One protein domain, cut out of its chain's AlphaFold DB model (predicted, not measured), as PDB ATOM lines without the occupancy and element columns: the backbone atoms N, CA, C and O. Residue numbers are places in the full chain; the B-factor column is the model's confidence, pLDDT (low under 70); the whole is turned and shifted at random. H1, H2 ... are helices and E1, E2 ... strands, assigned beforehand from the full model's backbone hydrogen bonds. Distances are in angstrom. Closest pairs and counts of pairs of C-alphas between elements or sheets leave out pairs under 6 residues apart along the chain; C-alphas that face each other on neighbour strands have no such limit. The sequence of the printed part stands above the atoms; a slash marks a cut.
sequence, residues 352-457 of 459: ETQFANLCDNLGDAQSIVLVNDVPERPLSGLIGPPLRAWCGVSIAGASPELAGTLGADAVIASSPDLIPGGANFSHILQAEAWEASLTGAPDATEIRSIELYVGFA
ATOM      1  N   GLU A 352      36.710  35.638 -35.270       87.25
ATOM      2  CA  GLU A 352      36.816  36.659 -34.219       87.25
ATOM      3  C   GLU A 352      35.933  36.333 -33.007       87.25
ATOM      4  O   GLU A 352      36.421  36.280 -31.882       87.25
ATOM      5  N   THR A 353      34.652  36.030 -33.234       89.62
ATOM      6  CA  THR A 353      33.713  35.677 -32.159       89.62
ATOM      7  C   THR A 353      34.119  34.389 -31.447       89.62
ATOM      8  O   THR A 353      33.965  34.278 -30.235       89.62
ATOM      9  N   GLN A 354      34.668  33.415 -32.175       90.56
ATOM     10  CA  GLN A 354      35.142  32.166 -31.576       90.56
ATOM     11  C   GLN A 354      36.333  32.403 -30.648       90.56
ATOM     12  O   GLN A 354      36.340  31.905 -29.526       90.56
ATOM     13  N   PHE A 355      37.295  33.227 -31.064       90.06
ATOM     14  CA  PHE A 355      38.400  33.600 -30.188       90.06
ATOM     15  C   PHE A 355      37.960  34.474 -29.015       90.06
ATOM     16  O   PHE A 355      38.476  34.267 -27.926       90.06
ATOM     17  N   ALA A 356      37.006  35.391 -29.196       90.62
ATOM     18  CA  ALA A 356      36.442  36.156 -28.083       90.62
ATOM     19  C   ALA A 356      35.843  35.217 -27.022       90.62
ATOM     20  O   ALA A 356      36.218  35.286 -25.857       90.62
ATOM     21  N   ASN A 357      35.037  34.238 -27.450       91.81
ATOM     22  CA  ASN A 357      34.488  33.214 -26.559       91.81
ATOM     23  C   ASN A 357      35.585  32.363 -25.899       91.81
ATOM     24  O   ASN A 357      35.450  31.964 -24.744       91.81
ATOM     25  N   LEU A 358      36.661  32.035 -26.621       91.75
ATOM     26  CA  LEU A 358      37.798  31.320 -26.045       91.75
ATOM     27  C   LEU A 358      38.497  32.168 -24.971       91.75
ATOM     28  O   LEU A 358      38.770  31.644 -23.895       91.75
ATOM     29  N   CYS A 359      38.740  33.457 -25.226       92.00
ATOM     30  CA  CYS A 359      39.328  34.376 -24.250       92.00
ATOM     31  C   CYS A 359      38.440  34.529 -23.005       92.00
ATOM     32  O   CYS A 359      38.950  34.438 -21.892       92.00
ATOM     33  N   ASP A 360      37.123  34.677 -23.172       92.88
ATOM     34  CA  ASP A 360      36.181  34.797 -22.051       92.88
ATOM     35  C   ASP A 360      36.191  33.543 -21.162       92.88
ATOM     36  O   ASP A 360      36.176  33.637 -19.935       92.88
ATOM     37  N   ASN A 361      36.284  32.354 -21.771       91.44
ATOM     38  CA  ASN A 361      36.366  31.085 -21.039       91.44
ATOM     39  C   ASN A 361      37.723  30.855 -20.363       91.44
ATOM     40  O   ASN A 361      37.795  30.102 -19.393       91.44
ATOM     41  N   LEU A 362      38.797  31.477 -20.858       90.94
ATOM     42  CA  LEU A 362      40.111  31.446 -20.210       90.94
ATOM     43  C   LEU A 362      40.140  32.283 -18.920       90.94
ATOM     44  O   LEU A 362      40.993  32.043 -18.063       90.94
ATOM     45  N   GLY A 363      39.196  33.216 -18.752       88.38
ATOM     46  CA  GLY A 363      39.044  34.024 -17.545       88.38
ATOM     47  C   GLY A 363      40.309  34.818 -17.213       88.38
ATOM     48  O   GLY A 363      40.877  35.489 -18.069       88.38
ATOM     49  N   ASP A 364      40.769  34.719 -15.964       89.56
ATOM     50  CA  ASP A 364      41.924  35.477 -15.454       89.56
ATOM     51  C   ASP A 364      43.296  34.864 -15.811       89.56
ATOM     52  O   ASP A 364      44.313  35.275 -15.246       89.56
ATOM     53  N   ALA A 365      43.354  33.854 -16.686       89.62
ATOM     54  CA  ALA A 365      44.620  33.233 -17.074       89.62
ATOM     55  C   ALA A 365      45.554  34.267 -17.726       89.62
ATOM     56  O   ALA A 365      45.201  34.891 -18.723       89.62
ATOM     57  N   GLN A 366      46.768  34.432 -17.196       90.88
ATOM     58  CA  GLN A 366      47.763  35.366 -17.740       90.88
ATOM     59  C   GLN A 366      48.835  34.656 -18.568       90.88
ATOM     60  O   GLN A 366      49.518  35.282 -19.386       90.88
ATOM     61  N   SER A 367      48.978  33.349 -18.368       92.12
ATOM     62  CA  SER A 367      49.968  32.503 -19.016       92.12
ATOM     63  C   SER A 367      49.339  31.222 -19.556       92.12
ATOM     64  O   SER A 367      48.603  30.520 -18.864       92.12
ATOM     65  N   ILE A 368      49.638  30.915 -20.819       91.69
ATOM     66  CA  ILE A 368      49.128  29.734 -21.512       91.69
ATOM     67  C   ILE A 368      50.277  28.959 -22.140       91.69
ATOM     68  O   ILE A 368      51.109  29.513 -22.867       91.69
ATOM     69  N   VAL A 369      50.283  27.650 -21.912       91.19
ATOM     70  CA  VAL A 369      51.166  26.724 -22.619       91.19
ATOM     71  C   VAL A 369      50.381  26.007 -23.708       91.19
ATOM     72  O   VAL A 369      49.376  25.352 -23.450       91.19
ATOM     73  N   LEU A 370      50.855  26.141 -24.942       90.56
ATOM     74  CA  LEU A 370      50.327  25.436 -26.102       90.56
ATOM     75  C   LEU A 370      51.114  24.140 -26.290       90.56
ATOM     76  O   LEU A 370      52.318  24.173 -26.560       90.56
ATOM     77  N   VAL A 371      50.427  23.012 -26.160       87.06
ATOM     78  CA  VAL A 371      51.005  21.667 -26.235       87.06
ATOM     79  C   VAL A 371      50.487  20.987 -27.476       87.06
ATOM     80  O   VAL A 371      49.290  20.984 -27.733       87.06
ATOM     81  N   ASN A 372      51.373  20.390 -28.257       76.44
ATOM     82  CA  ASN A 372      50.964  19.709 -29.472       76.44
ATOM     83  C   ASN A 372      51.452  18.266 -29.471       76.44
ATOM     84  O   ASN A 372      52.564  17.995 -29.027       76.44
ATOM     85  N   ASP A 373      50.621  17.375 -30.008       65.50
ATOM     86  CA  ASP A 373      50.952  15.967 -30.262       65.50
ATOM     87  C   ASP A 373      52.138  15.863 -31.235       65.50
ATOM     88  O   ASP A 373      53.117  15.160 -30.996       65.50
ATOM     89  N   VAL A 374      52.081  16.661 -32.306       61.62
ATOM     90  CA  VAL A 374      52.999  16.553 -33.439       61.62
ATOM     91  C   VAL A 374      54.036  17.683 -33.381       61.62
ATOM     92  O   VAL A 374      53.664  18.848 -33.582       61.62
ATOM     93  N   PRO A 375      55.338  17.392 -33.179       55.44
ATOM     94  CA  PRO A 375      56.394  18.412 -33.105       55.44
ATOM     95  C   PRO A 375      56.471  19.309 -34.348       55.44
ATOM     96  O   PRO A 375      56.869  20.470 -34.271       55.44
ATOM     97  N   GLU A 376      56.062  18.778 -35.499       53.56
ATOM     98  CA  GLU A 376      56.124  19.443 -36.803       53.56
ATOM     99  C   GLU A 376      54.987  20.459 -37.036       53.56
ATOM    100  O   GLU A 376      55.078  21.283 -37.946       53.56
ATOM    101  N   ARG A 377      53.920  20.442 -36.216       61.25
ATOM    102  CA  ARG A 377      52.750  21.338 -36.352       61.25
ATOM    103  C   ARG A 377      52.449  22.123 -35.077       61.25
ATOM    104  O   ARG A 377      51.325  22.053 -34.588       61.25
ATOM    105  N   PRO A 378      53.412  22.865 -34.514       67.94
ATOM    106  CA  PRO A 378      53.225  23.479 -33.211       67.94
ATOM    107  C   PRO A 378      51.982  24.381 -33.213       67.94
ATOM    108  O   PRO A 378      51.913  25.356 -33.965       67.94
ATOM    109  N   LEU A 379      51.012  24.063 -32.347       79.25
ATOM    110  CA  LEU A 379      49.802  24.862 -32.094       79.25
ATOM    111  C   LEU A 379      50.136  26.345 -31.879       79.25
ATOM    112  O   LEU A 379      49.399  27.231 -32.311       79.25
ATOM    113  N   SER A 380      51.304  26.622 -31.292       79.75
ATOM    114  CA  SER A 380      51.834  27.972 -31.099       79.75
ATOM    115  C   SER A 380      52.039  28.775 -32.377       79.75
ATOM    116  O   SER A 380      51.864  29.990 -32.340       79.75
ATOM    117  N   GLY A 381      52.331  28.142 -33.514       77.06
ATOM    118  CA  GLY A 381      52.406  28.829 -34.803       77.06
ATOM    119  C   GLY A 381      51.036  29.163 -35.396       77.06
ATOM    120  O   GLY A 381      50.930  30.091 -36.195       77.06
ATOM    121  N   LEU A 382      49.992  28.426 -35.008       79.00
ATOM    122  CA  LEU A 382      48.659  28.553 -35.588       79.00
ATOM    123  C   LEU A 382      47.757  29.511 -34.798       79.00
ATOM    124  O   LEU A 382      47.163  30.413 -35.382       79.00
ATOM    125  N   ILE A 383      47.661  29.312 -33.480       86.94
ATOM    126  CA  ILE A 383      46.748  30.065 -32.603       86.94
ATOM    127  C   ILE A 383      47.479  30.973 -31.611       86.94
ATOM    128  O   ILE A 383      46.848  31.822 -30.989       86.94
ATOM    129  N   GLY A 384      48.807  30.855 -31.494       89.50
ATOM    130  CA  GLY A 384      49.607  31.666 -30.575       89.50
ATOM    131  C   GLY A 384      49.501  33.175 -30.834       89.50
ATOM    132  O   GLY A 384      49.089  33.902 -29.933       89.50
ATOM    133  N   PRO A 385      49.827  33.687 -32.038       88.44
ATOM    134  CA  PRO A 385      49.726  35.121 -32.306       88.44
ATOM    135  C   PRO A 385      48.310  35.693 -32.094       88.44
ATOM    136  O   PRO A 385      48.217  36.720 -31.420       88.44
ATOM    137  N   PRO A 386      47.219  35.047 -32.568       88.06
ATOM    138  CA  PRO A 386      45.852  35.473 -32.259       88.06
ATOM    139  C   PRO A 386      45.548  35.529 -30.758       88.06
ATOM    140  O   PRO A 386      45.087  36.558 -30.281       88.06
ATOM    141  N   LEU A 387      45.861  34.474 -29.996       90.25
ATOM    142  CA  LEU A 387      45.611  34.436 -28.549       90.25
ATOM    143  C   LEU A 387      46.372  35.544 -27.807       90.25
ATOM    144  O   LEU A 387      45.811  36.202 -26.935       90.25
ATOM    145  N   ARG A 388      47.633  35.798 -28.177       91.38
ATOM    146  CA  ARG A 388      48.427  36.874 -27.568       91.38
ATOM    147  C   ARG A 388      47.850  38.251 -27.892       91.38
ATOM    148  O   ARG A 388      47.842  39.122 -27.029       91.38
ATOM    149  N   ALA A 389      47.412  38.458 -29.132       89.06
ATOM    150  CA  ALA A 389      46.894  39.742 -29.592       89.06
ATOM    151  C   ALA A 389      45.486  40.046 -29.057       89.06
ATOM    152  O   ALA A 389      45.206  41.200 -28.744       89.06
ATOM    153  N   TRP A 390      44.616  39.038 -28.957       89.44
ATOM    154  CA  TRP A 390      43.217  39.206 -28.555       89.44
ATOM    155  C   TRP A 390      42.969  38.953 -27.072       89.44
ATOM    156  O   TRP A 390      42.312  39.771 -26.439       89.44
ATOM    157  N   CYS A 391      43.522  37.881 -26.496       91.38
ATOM    158  CA  CYS A 391      43.336  37.596 -25.071       91.38
ATOM    159  C   CYS A 391      44.352  38.335 -24.180       91.38
ATOM    160  O   CYS A 391      44.197  38.353 -22.966       91.38
ATOM    161  N   GLY A 392      45.421  38.914 -24.746       91.50
ATOM    162  CA  GLY A 392      46.444  39.631 -23.970       91.50
ATOM    163  C   GLY A 392      47.322  38.734 -23.084       91.50
ATOM    164  O   GLY A 392      47.995  39.229 -22.183       91.50
ATOM    165  N   VAL A 393      47.331  37.425 -23.341       91.75
ATOM    166  CA  VAL A 393      48.025  36.417 -22.526       91.75
ATOM    167  C   VAL A 393      49.451  36.150 -23.005       91.75
ATOM    168  O   VAL A 393      49.775  36.255 -24.193       91.75
ATOM    169  N   SER A 394      50.324  35.765 -22.074       92.31
ATOM    170  CA  SER A 394      51.669  35.277 -22.381       92.31
ATOM    171  C   SER A 394      51.604  33.829 -22.849       92.31
ATOM    172  O   SER A 394      50.957  33.002 -22.217       92.31
ATOM    173  N   ILE A 395      52.278  33.514 -23.954       90.94
ATOM    174  CA  ILE A 395      52.164  32.202 -24.600       90.94
ATOM    175  C   ILE A 395      53.532  31.575 -24.781       90.94
ATOM    176  O   ILE A 395      54.447  32.211 -25.308       90.94
ATOM    177  N   ALA A 396      53.631  30.298 -24.425       88.06
ATOM    178  CA  ALA A 396      54.765  29.447 -24.744       88.06
ATOM    179  C   ALA A 396      54.290  28.182 -25.467       88.06
ATOM    180  O   ALA A 396      53.266  27.603 -25.119       88.06
ATOM    181  N   GLY A 397      55.030  27.748 -26.488       86.44
ATOM    182  CA  GLY A 397      54.875  26.401 -27.038       86.44
ATOM    183  C   GLY A 397      55.775  25.433 -26.277       86.44
ATOM    184  O   GLY A 397      56.936  25.765 -26.038       86.44
ATOM    185  N   ALA A 398      55.268  24.254 -25.924       83.75
ATOM    186  CA  ALA A 398      56.034  23.233 -25.212       83.75
ATOM    187  C   ALA A 398      55.803  21.836 -25.796       83.75
ATOM    188  O   ALA A 398      54.750  21.563 -26.377       83.75
ATOM    189  N   SER A 399      56.784  20.944 -25.622       81.06
ATOM    190  CA  SER A 399      56.538  19.515 -25.824       81.06
ATOM    191  C   SER A 399      55.621  18.986 -24.711       81.06
ATOM    192  O   SER A 399      55.591  19.571 -23.621       81.06
ATOM    193  N   PRO A 400      54.906  17.872 -24.942       76.88
ATOM    194  CA  PRO A 400      54.068  17.246 -23.915       76.88
ATOM    195  C   PRO A 400      54.806  16.985 -22.594       76.88
ATOM    196  O   PRO A 400      54.264  17.211 -21.518       76.88
ATOM    197  N   GLU A 401      56.077  16.590 -22.676       77.44
ATOM    198  CA  GLU A 401      56.945  16.292 -21.527       77.44
ATOM    199  C   GLU A 401      57.244  17.532 -20.670       77.44
ATOM    200  O   GLU A 401      57.338  17.448 -19.448       77.44
ATOM    201  N   LEU A 402      57.390  18.694 -21.314       77.69
ATOM    202  CA  LEU A 402      57.704  19.963 -20.658       77.69
ATOM    203  C   LEU A 402      56.447  20.695 -20.174       77.69
ATOM    204  O   LEU A 402      56.533  21.494 -19.242       77.69
ATOM    205  N   ALA A 403      55.282  20.413 -20.761       74.88
ATOM    206  CA  ALA A 403      54.033  21.120 -20.489       74.88
ATOM    207  C   ALA A 403      53.668  21.176 -18.997       74.88
ATOM    208  O   ALA A 403      53.388  22.252 -18.473       74.88
ATOM    209  N   GLY A 404      53.747  20.039 -18.297       67.88
ATOM    210  CA  GLY A 404      53.423  19.947 -16.868       67.88
ATOM    211  C   GLY A 404      54.420  20.646 -15.937       67.88
ATOM    212  O   GLY A 404      54.129  20.833 -14.761       67.88
ATOM    213  N   THR A 405      55.589  21.049 -16.444       73.31
ATOM    214  CA  THR A 405      56.653  21.683 -15.642       73.31
ATOM    215  C   THR A 405      56.651  23.207 -15.715       73.31
ATOM    216  O   THR A 405      57.289  23.859 -14.893       73.31
ATOM    217  N   LEU A 406      55.937  23.789 -16.684       73.06
ATOM    218  CA  LEU A 406      56.030  25.215 -17.010       73.06
ATOM    219  C   LEU A 406      55.170  26.130 -16.126       73.06
ATOM    220  O   LEU A 406      55.260  27.346 -16.276       73.06
ATOM    221  N   GLY A 407      54.379  25.577 -15.198       76.56
ATOM    222  CA  GLY A 407      53.655  26.348 -14.178       76.56
ATOM    223  C   GLY A 407      52.719  27.429 -14.734       76.56
ATOM    224  O   GLY A 407      52.573  28.472 -14.107       76.56
ATOM    225  N   ALA A 408      52.144  27.210 -15.920       86.12
ATOM    226  CA  ALA A 408      51.224  28.152 -16.553       86.12
ATOM    227  C   ALA A 408      49.801  28.037 -15.990       86.12
ATOM    228  O   ALA A 408      49.399  26.970 -15.529       86.12
ATOM    229  N   ASP A 409      49.031  29.122 -16.086       89.75
ATOM    230  CA  ASP A 409      47.650  29.181 -15.586       89.75
ATOM    231  C   ASP A 409      46.723  28.225 -16.351       89.75
ATOM    232  O   ASP A 409      45.823  27.615 -15.765       89.75
ATOM    233  N   ALA A 410      46.957  28.081 -17.660       89.81
ATOM    234  CA  ALA A 410      46.222  27.169 -18.525       89.81
ATOM    235  C   ALA A 410      47.126  26.442 -19.532       89.81
ATOM    236  O   ALA A 410      48.160  26.942 -19.984       89.81
ATOM    237  N   VAL A 411      46.684  25.254 -19.930       90.81
ATOM    238  CA  VAL A 411      47.282  24.421 -20.971       90.81
ATOM    239  C   VAL A 411      46.246  24.227 -22.071       90.81
ATOM    240  O   VAL A 411      45.135  23.784 -21.795       90.81
ATOM    241  N   ILE A 412      46.603  24.546 -23.315       91.06
ATOM    242  CA  ILE A 412      45.766  24.266 -24.488       91.06
ATOM    243  C   ILE A 412      46.467  23.225 -25.350       91.06
ATOM    244  O   ILE A 412      47.627  23.415 -25.724       91.06
ATOM    245  N   ALA A 413      45.760  22.154 -25.698       89.69
ATOM    246  CA  ALA A 413      46.316  21.051 -26.463       89.69
ATOM    247  C   ALA A 413      45.441  20.588 -27.633       89.69
ATOM    248  O   ALA A 413      44.240  20.846 -27.677       89.69
ATOM    249  N   SER A 414      46.062  19.874 -28.579       85.50
ATOM    250  CA  SER A 414      45.392  19.262 -29.739       85.50
ATOM    251  C   SER A 414      44.660  17.959 -29.410       85.50
ATOM    252  O   SER A 414      43.919  17.445 -30.242       85.50
ATOM    253  N   SER A 415      44.912  17.393 -28.230       85.75
ATOM    254  CA  SER A 415      44.316  16.153 -27.735       85.75
ATOM    255  C   SER A 415      44.104  16.273 -26.222       85.75
ATOM    256  O   SER A 415      44.951  16.876 -25.552       85.75
ATOM    257  N   PRO A 416      43.017  15.708 -25.663       86.31
ATOM    258  CA  PRO A 416      42.762  15.747 -24.225       86.31
ATOM    259  C   PRO A 416      43.828  14.991 -23.423       86.31
ATOM    260  O   PRO A 416      44.108  15.369 -22.287       86.31
ATOM    261  N   ASP A 417      44.472  13.983 -24.020       86.31
ATOM    262  CA  ASP A 417      45.499  13.155 -23.368       86.31
ATOM    263  C   ASP A 417      46.783  13.935 -23.046       86.31
ATOM    264  O   ASP A 417      47.601  13.511 -22.233       86.31
ATOM    265  N   LEU A 418      46.962  15.092 -23.684       83.81
ATOM    266  CA  LEU A 418      48.122  15.963 -23.501       83.81
ATOM    267  C   LEU A 418      47.938  16.973 -22.367       83.81
ATOM    268  O   LEU A 418      48.837  17.777 -22.119       83.81
ATOM    269  N   ILE A 419      46.783  16.965 -21.700       83.50
ATOM    270  CA  ILE A 419      46.462  17.899 -20.625       83.50
ATOM    271  C   ILE A 419      46.689  17.209 -19.278       83.50
ATOM    272  O   ILE A 419      45.945  16.288 -18.925       83.50
ATOM    273  N   PRO A 420      47.681  17.656 -18.486       75.19
ATOM    274  CA  PRO A 420      47.896  17.122 -17.148       75.19
ATOM    275  C   PRO A 420      46.647  17.331 -16.280       75.19
ATOM    276  O   PRO A 420      46.203  18.460 -16.099       75.19
ATOM    277  N   GLY A 421      46.079  16.250 -15.742       75.56
ATOM    278  CA  GLY A 421      44.855  16.309 -14.927       75.56
ATOM    279  C   GLY A 421      43.539  16.296 -15.717       75.56
ATOM    280  O   GLY A 421      42.479  16.250 -15.097       75.56
ATOM    281  N   GLY A 422      43.600  16.245 -17.053       79.62
ATOM    282  CA  GLY A 422      42.439  16.177 -17.943       79.62
ATOM    283  C   GLY A 422      41.918  17.544 -18.394       79.62
ATOM    284  O   GLY A 422      42.162  18.571 -17.767       79.62
ATOM    285  N   ALA A 423      41.198  17.554 -19.519       82.44
ATOM    286  CA  ALA A 423      40.598  18.766 -20.073       82.44
ATOM    287  C   ALA A 423      39.407  19.241 -19.222       82.44
ATOM    288  O   ALA A 423      38.507  18.459 -18.915       82.44
ATOM    289  N   ASN A 424      39.359  20.537 -18.911       84.75
ATOM    290  CA  ASN A 424      38.201  21.183 -18.290       84.75
ATOM    291  C   ASN A 424      37.080  21.408 -19.313       84.75
ATOM    292  O   ASN A 424      35.907  21.214 -19.000       84.75
ATOM    293  N   PHE A 425      37.438  21.829 -20.528       89.75
ATOM    294  CA  PHE A 425      36.509  22.009 -21.643       89.75
ATOM    295  C   PHE A 425      37.214  21.808 -22.988       89.75
ATOM    296  O   PHE A 425      38.444  21.889 -23.076       89.75
ATOM    297  N   SER A 426      36.432  21.565 -24.042       89.06
ATOM    298  CA  SER A 426      36.903  21.658 -25.424       89.06
ATOM    299  C   SER A 426      36.296  22.872 -26.123       89.06
ATOM    300  O   SER A 426      35.207  23.344 -25.790       89.06
ATOM    301  N   HIS A 427      37.036  23.415 -27.080       88.69
ATOM    302  CA  HIS A 427      36.649  24.554 -27.888       88.69
ATOM    303  C   HIS A 427      36.989  24.261 -29.342       88.69
ATOM    304  O   HIS A 427      38.140  23.988 -29.677       88.69
ATOM    305  N   ILE A 428      35.996  24.321 -30.223       88.19
ATOM    306  CA  ILE A 428      36.203  24.050 -31.642       88.19
ATOM    307  C   ILE A 428      36.350  25.380 -32.367       88.19
ATOM    308  O   ILE A 428      35.398  26.151 -32.452       88.19
ATOM    309  N   LEU A 429      37.533  25.610 -32.931       86.56
ATOM    310  CA  LEU A 429      37.749  26.675 -33.896       86.56
ATOM    311  C   LEU A 429      37.378  26.157 -35.282       86.56
ATOM    312  O   LEU A 429      38.036  25.263 -35.807       86.56
ATOM    313  N   GLN A 430      36.336  26.717 -35.881       87.56
ATOM    314  CA  GLN A 430      35.911  26.446 -37.246       87.56
ATOM    315  C   GLN A 430      36.087  27.690 -38.105       87.56
ATOM    316  O   GLN A 430      35.647  28.782 -37.755       87.56
ATOM    317  N   ALA A 431      36.707  27.521 -39.261       84.88
ATOM    318  CA  ALA A 431      36.858  28.582 -40.234       84.88
ATOM    319  C   ALA A 431      36.516  28.050 -41.618       84.88
ATOM    320  O   ALA A 431      37.055  27.029 -42.049       84.88
ATOM    321  N   GLU A 432      35.653  28.764 -42.328       85.19
ATOM    322  CA  GLU A 432      35.536  28.592 -43.769       85.19
ATOM    323  C   GLU A 432      36.782  29.202 -44.419       85.19
ATOM    324  O   GLU A 432      37.099  30.375 -44.216       85.19
ATOM    325  N   ALA A 433      37.528  28.382 -45.145       84.75
ATOM    326  CA  ALA A 433      38.721  28.784 -45.867       84.75
ATOM    327  C   ALA A 433      38.590  28.337 -47.319       84.75
ATOM    328  O   ALA A 433      37.817  27.437 -47.643       84.75
ATOM    329  N   TRP A 434      39.357  28.949 -48.212       86.62
ATOM    330  CA  TRP A 434      39.440  28.446 -49.580       86.62
ATOM    331  C   TRP A 434      40.039  27.044 -49.573       86.62
ATOM    332  O   TRP A 434      40.932  26.751 -48.768       86.62
ATOM    333  N   GLU A 435      39.532  26.184 -50.450       87.50
ATOM    334  CA  GLU A 435      39.995  24.807 -50.514       87.50
ATOM    335  C   GLU A 435      41.503  24.726 -50.791       87.50
ATOM    336  O   GLU A 435      42.065  25.483 -51.590       87.50
ATOM    337  N   ALA A 436      42.167  23.784 -50.124       86.38
ATOM    338  CA  ALA A 436      43.478  23.340 -50.572       86.38
ATOM    339  C   ALA A 436      43.306  22.352 -51.726       86.38
ATOM    340  O   ALA A 436      42.636  21.331 -51.563       86.38
ATOM    341  N   SER A 437      43.971  22.630 -52.847       90.88
ATOM    342  CA  SER A 437      43.983  21.748 -54.015       90.88
ATOM    343  C   SER A 437      45.400  21.478 -54.521       90.88
ATOM    344  O   SER A 437      46.307  22.293 -54.316       90.88
ATOM    345  N   LEU A 438      45.597  20.329 -55.178       91.50
ATOM    346  CA  LEU A 438      46.808  19.957 -55.922       91.50
ATOM    347  C   LEU A 438      46.587  19.883 -57.438       91.50
ATOM    348  O   LEU A 438      47.567  19.808 -58.185       91.50
ATOM    349  N   THR A 439      45.336  19.890 -57.896       92.06
ATOM    350  CA  THR A 439      44.954  19.618 -59.293       92.06
ATOM    351  C   THR A 439      44.325  20.807 -60.016       92.06
ATOM    352  O   THR A 439      44.198  20.760 -61.243       92.06
ATOM    353  N   GLY A 440      44.005  21.891 -59.308       93.44
ATOM    354  CA  GLY A 440      43.446  23.102 -59.900       93.44
ATOM    355  C   GLY A 440      43.555  24.323 -58.991       93.44
ATOM    356  O   GLY A 440      43.940  24.232 -57.829       93.44
ATOM    357  N   ALA A 441      43.230  25.496 -59.536       92.94
ATOM    358  CA  ALA A 441      42.991  26.660 -58.689       92.94
ATOM    359  C   ALA A 441      41.752  26.399 -57.810       92.94
ATOM    360  O   ALA A 441      40.837  25.744 -58.304       92.94
ATOM    361  N   PRO A 442      41.703  26.935 -56.576       91.19
ATOM    362  CA  PRO A 442      40.532  26.795 -55.716       91.19
ATOM    363  C   PRO A 442      39.260  27.264 -56.430       91.19
ATOM    364  O   PRO A 442      39.245  28.384 -56.952       91.19
ATOM    365  N   ASP A 443      38.214  26.442 -56.433       91.19
ATOM    366  CA  ASP A 443      36.894  26.784 -56.982       91.19
ATOM    367  C   ASP A 443      35.769  26.780 -55.933       91.19
ATOM    368  O   ASP A 443      34.694  27.337 -56.177       91.19
ATOM    369  N   ALA A 444      36.058  26.263 -54.738       89.75
ATOM    370  CA  ALA A 444      35.150  26.210 -53.603       89.75
ATOM    371  C   ALA A 444      35.823  26.610 -52.275       89.75
ATOM    372  O   ALA A 444      37.029  26.869 -52.172       89.75
ATOM    373  N   THR A 445      35.005  26.677 -51.229       88.12
ATOM    374  CA  THR A 445      35.453  26.775 -49.843       88.12
ATOM    375  C   THR A 445      35.283  25.457 -49.111       88.12
ATOM    376  O   THR A 445      34.445  24.622 -49.446       88.12
ATOM    377  N   GLU A 446      36.091  25.275 -48.075       86.56
ATOM    378  CA  GLU A 446      36.013  24.153 -47.158       86.56
ATOM    379  C   GLU A 446      35.962  24.647 -45.711       86.56
ATOM    380  O   GLU A 446      36.592  25.641 -45.338       86.56
ATOM    381  N   ILE A 447      35.236  23.916 -44.868       86.69
ATOM    382  CA  ILE A 447      35.256  24.145 -43.426       86.69
ATOM    383  C   ILE A 447      36.483  23.438 -42.864       86.69
ATOM    384  O   ILE A 447      36.603  22.214 -42.935       86.69
ATOM    385  N   ARG A 448      37.390  24.213 -42.273       83.81
ATOM    386  CA  ARG A 448      38.510  23.697 -41.489       83.81
ATOM    387  C   ARG A 448      38.177  23.854 -40.019       83.81
ATOM    388  O   ARG A 448      37.920  24.965 -39.563       83.81
ATOM    389  N   SER A 449      38.194  22.749 -39.289       84.62
ATOM    390  CA  SER A 449      37.983  22.742 -37.849       84.62
ATOM    391  C   SER A 449      39.227  22.260 -37.120       84.62
ATOM    392  O   SER A 449      39.962  21.394 -37.597       84.62
ATOM    393  N   ILE A 450      39.466  22.847 -35.956       84.56
ATOM    394  CA  ILE A 450      40.481  22.416 -35.011       84.56
ATOM    395  C   ILE A 450      39.813  22.388 -33.656       84.56
ATOM    396  O   ILE A 450      39.311  23.405 -33.180       84.56
ATOM    397  N   GLU A 451      39.795  21.211 -33.054       88.88
ATOM    398  CA  GLU A 451      39.364  21.068 -31.680       88.88
ATOM    399  C   GLU A 451      40.547  21.338 -30.755       88.88
ATOM    400  O   GLU A 451      41.635  20.782 -30.914       88.88
ATOM    401  N   LEU A 452      40.327  22.254 -29.824       90.44
ATOM    402  CA  LEU A 452      41.261  22.627 -28.785       90.44
ATOM    403  C   LEU A 452      40.730  22.100 -27.466       90.44
ATOM    404  O   LEU A 452      39.559  22.279 -27.144       90.44
ATOM    405  N   TYR A 453      41.605  21.504 -26.682       91.69
ATOM    406  CA  TYR A 453      41.295  21.056 -25.336       91.69
ATOM    407  C   TYR A 453      41.990  22.003 -24.369       91.69
ATOM    408  O   TYR A 453      43.154  22.337 -24.582       91.69
ATOM    409  N   VAL A 454      41.288  22.459 -23.334       90.88
ATOM    410  CA  VAL A 454      41.816  23.428 -22.368       90.88
ATOM    411  C   VAL A 454      41.764  22.835 -20.969       90.88
ATOM    412  O   VAL A 454      40.718  22.350 -20.538       90.88
ATOM    413  N   GLY A 455      42.891  22.879 -20.265       90.00
ATOM    414  CA  GLY A 455      43.011  22.510 -18.859       90.00
ATOM    415  C   GLY A 455      43.560  23.664 -18.039       90.00
ATOM    416  O   GLY A 455      44.446  24.379 -18.504       90.00
ATOM    417  N   PHE A 456      43.057  23.843 -16.823       88.19
ATOM    418  CA  PHE A 456      43.594  24.830 -15.886       88.19
ATOM    419  C   PHE A 456      44.494  24.157 -14.858       88.19
ATOM    420  O   PHE A 456      44.218  23.040 -14.419       88.19
ATOM    421  N   ALA A 457      45.547  24.853 -14.436       75.56
ATOM    422  CA  ALA A 457      46.312  24.407 -13.283       75.56
ATOM    423  C   ALA A 457      45.403  24.364 -12.042       75.56
ATOM    424  O   ALA A 457      44.606  25.278 -11.804       75.56
TER     425      ALA A 457
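Overview. This is residues 352 to 457 of the 459 residues of an uncharacterized protein of Acidimicrobiia bacterium (UniProt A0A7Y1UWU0). A strongly twisted five-stranded sheet runs out at one end into a long two-stranded arm, the hairpin E4 and E5 with its loop of residues 435 to 444, and this arm makes the length of the domain. Helices H1 and H3 pack on one face of the sheet, crossing each other about at right angles; the short H4 is on the face opposite to H1, and the short H2 only grazes the sheet. The printed part has 106 residues with four named helices and five named strands, in the order H1 E1 H2 H3 E2 H4 E3 E4 E5; the sheet, in order E2 E1 E3 E5 E4, is mixed. The class is mixed, helices and strands; the whole is compact, with a radius of gyration of the C-alphas of 14.7 A, yet elongated, spanning 47 by 28 by 21 A.

Arrangement. H1, residues 352 to 362, is on the sheet at a height of 8.4 A. E1, residues 367 to 371, is an inner strand. H2, residues 379 to 382, only grazes the sheet, with the C-alphas of Leu 370 and Ser 380 5.8 A apart. H3, residues 384 to 390, touches H1 about perpendicular, at 89 degrees; the closest C-alphas are those of Phe 355 and Leu 387, 7.4 A apart. E2, residues 394 to 398, is an edge strand and the parallel neighbour of E1 at 25 degrees, with N 370 and O 396 2.8 A apart. H3 lies over E2 at a height of 9.3 A. E1, H2, H3 and E2 form a strand-helix-strand unit, two parallel neighbour strands with helices between them along the chain, its crossover right-handed. H4, residues 400 to 403, lies only just over E1, with 3 of its 4 C-alphas falling there. E3, residues 410 to 413, is parallel to E1 at 21 degrees, with N 371 and O 412 2.9 A apart; E2, H4 and E3 form a split unit, with E1 between the strands, again right-handed. E4, residues 425 to 434, and E5, residues 445 to 456, are an antiparallel hairpin at 159 degrees, with N 429 and O 450 2.8 A apart. E5 is antiparallel to E3 at 141 degrees, with N 413 and O 453 2.8 A apart. In H1 and H3 every O i to N i+4 pair is within hydrogen-bond range; H2 and H4 are too short for one.

Along the chain. H1 is 15.3 A long, from C-alpha 352 at (36.816, 36.659, -34.219). E4 is 28.8 A long and E5 35.0 A, ending with C-alpha 456 at (43.594, 24.830, -15.886).

Size, cuts and confidence. The C-alphas farthest apart, of Gly 407 and Gly 440, are 47.0 A apart. The printed part has no cut. The link from E3 to E4, 11 residues, is long. Mean pLDDT of the printed part is 85.2; residues 373 to 378 and residue 404 are under 70.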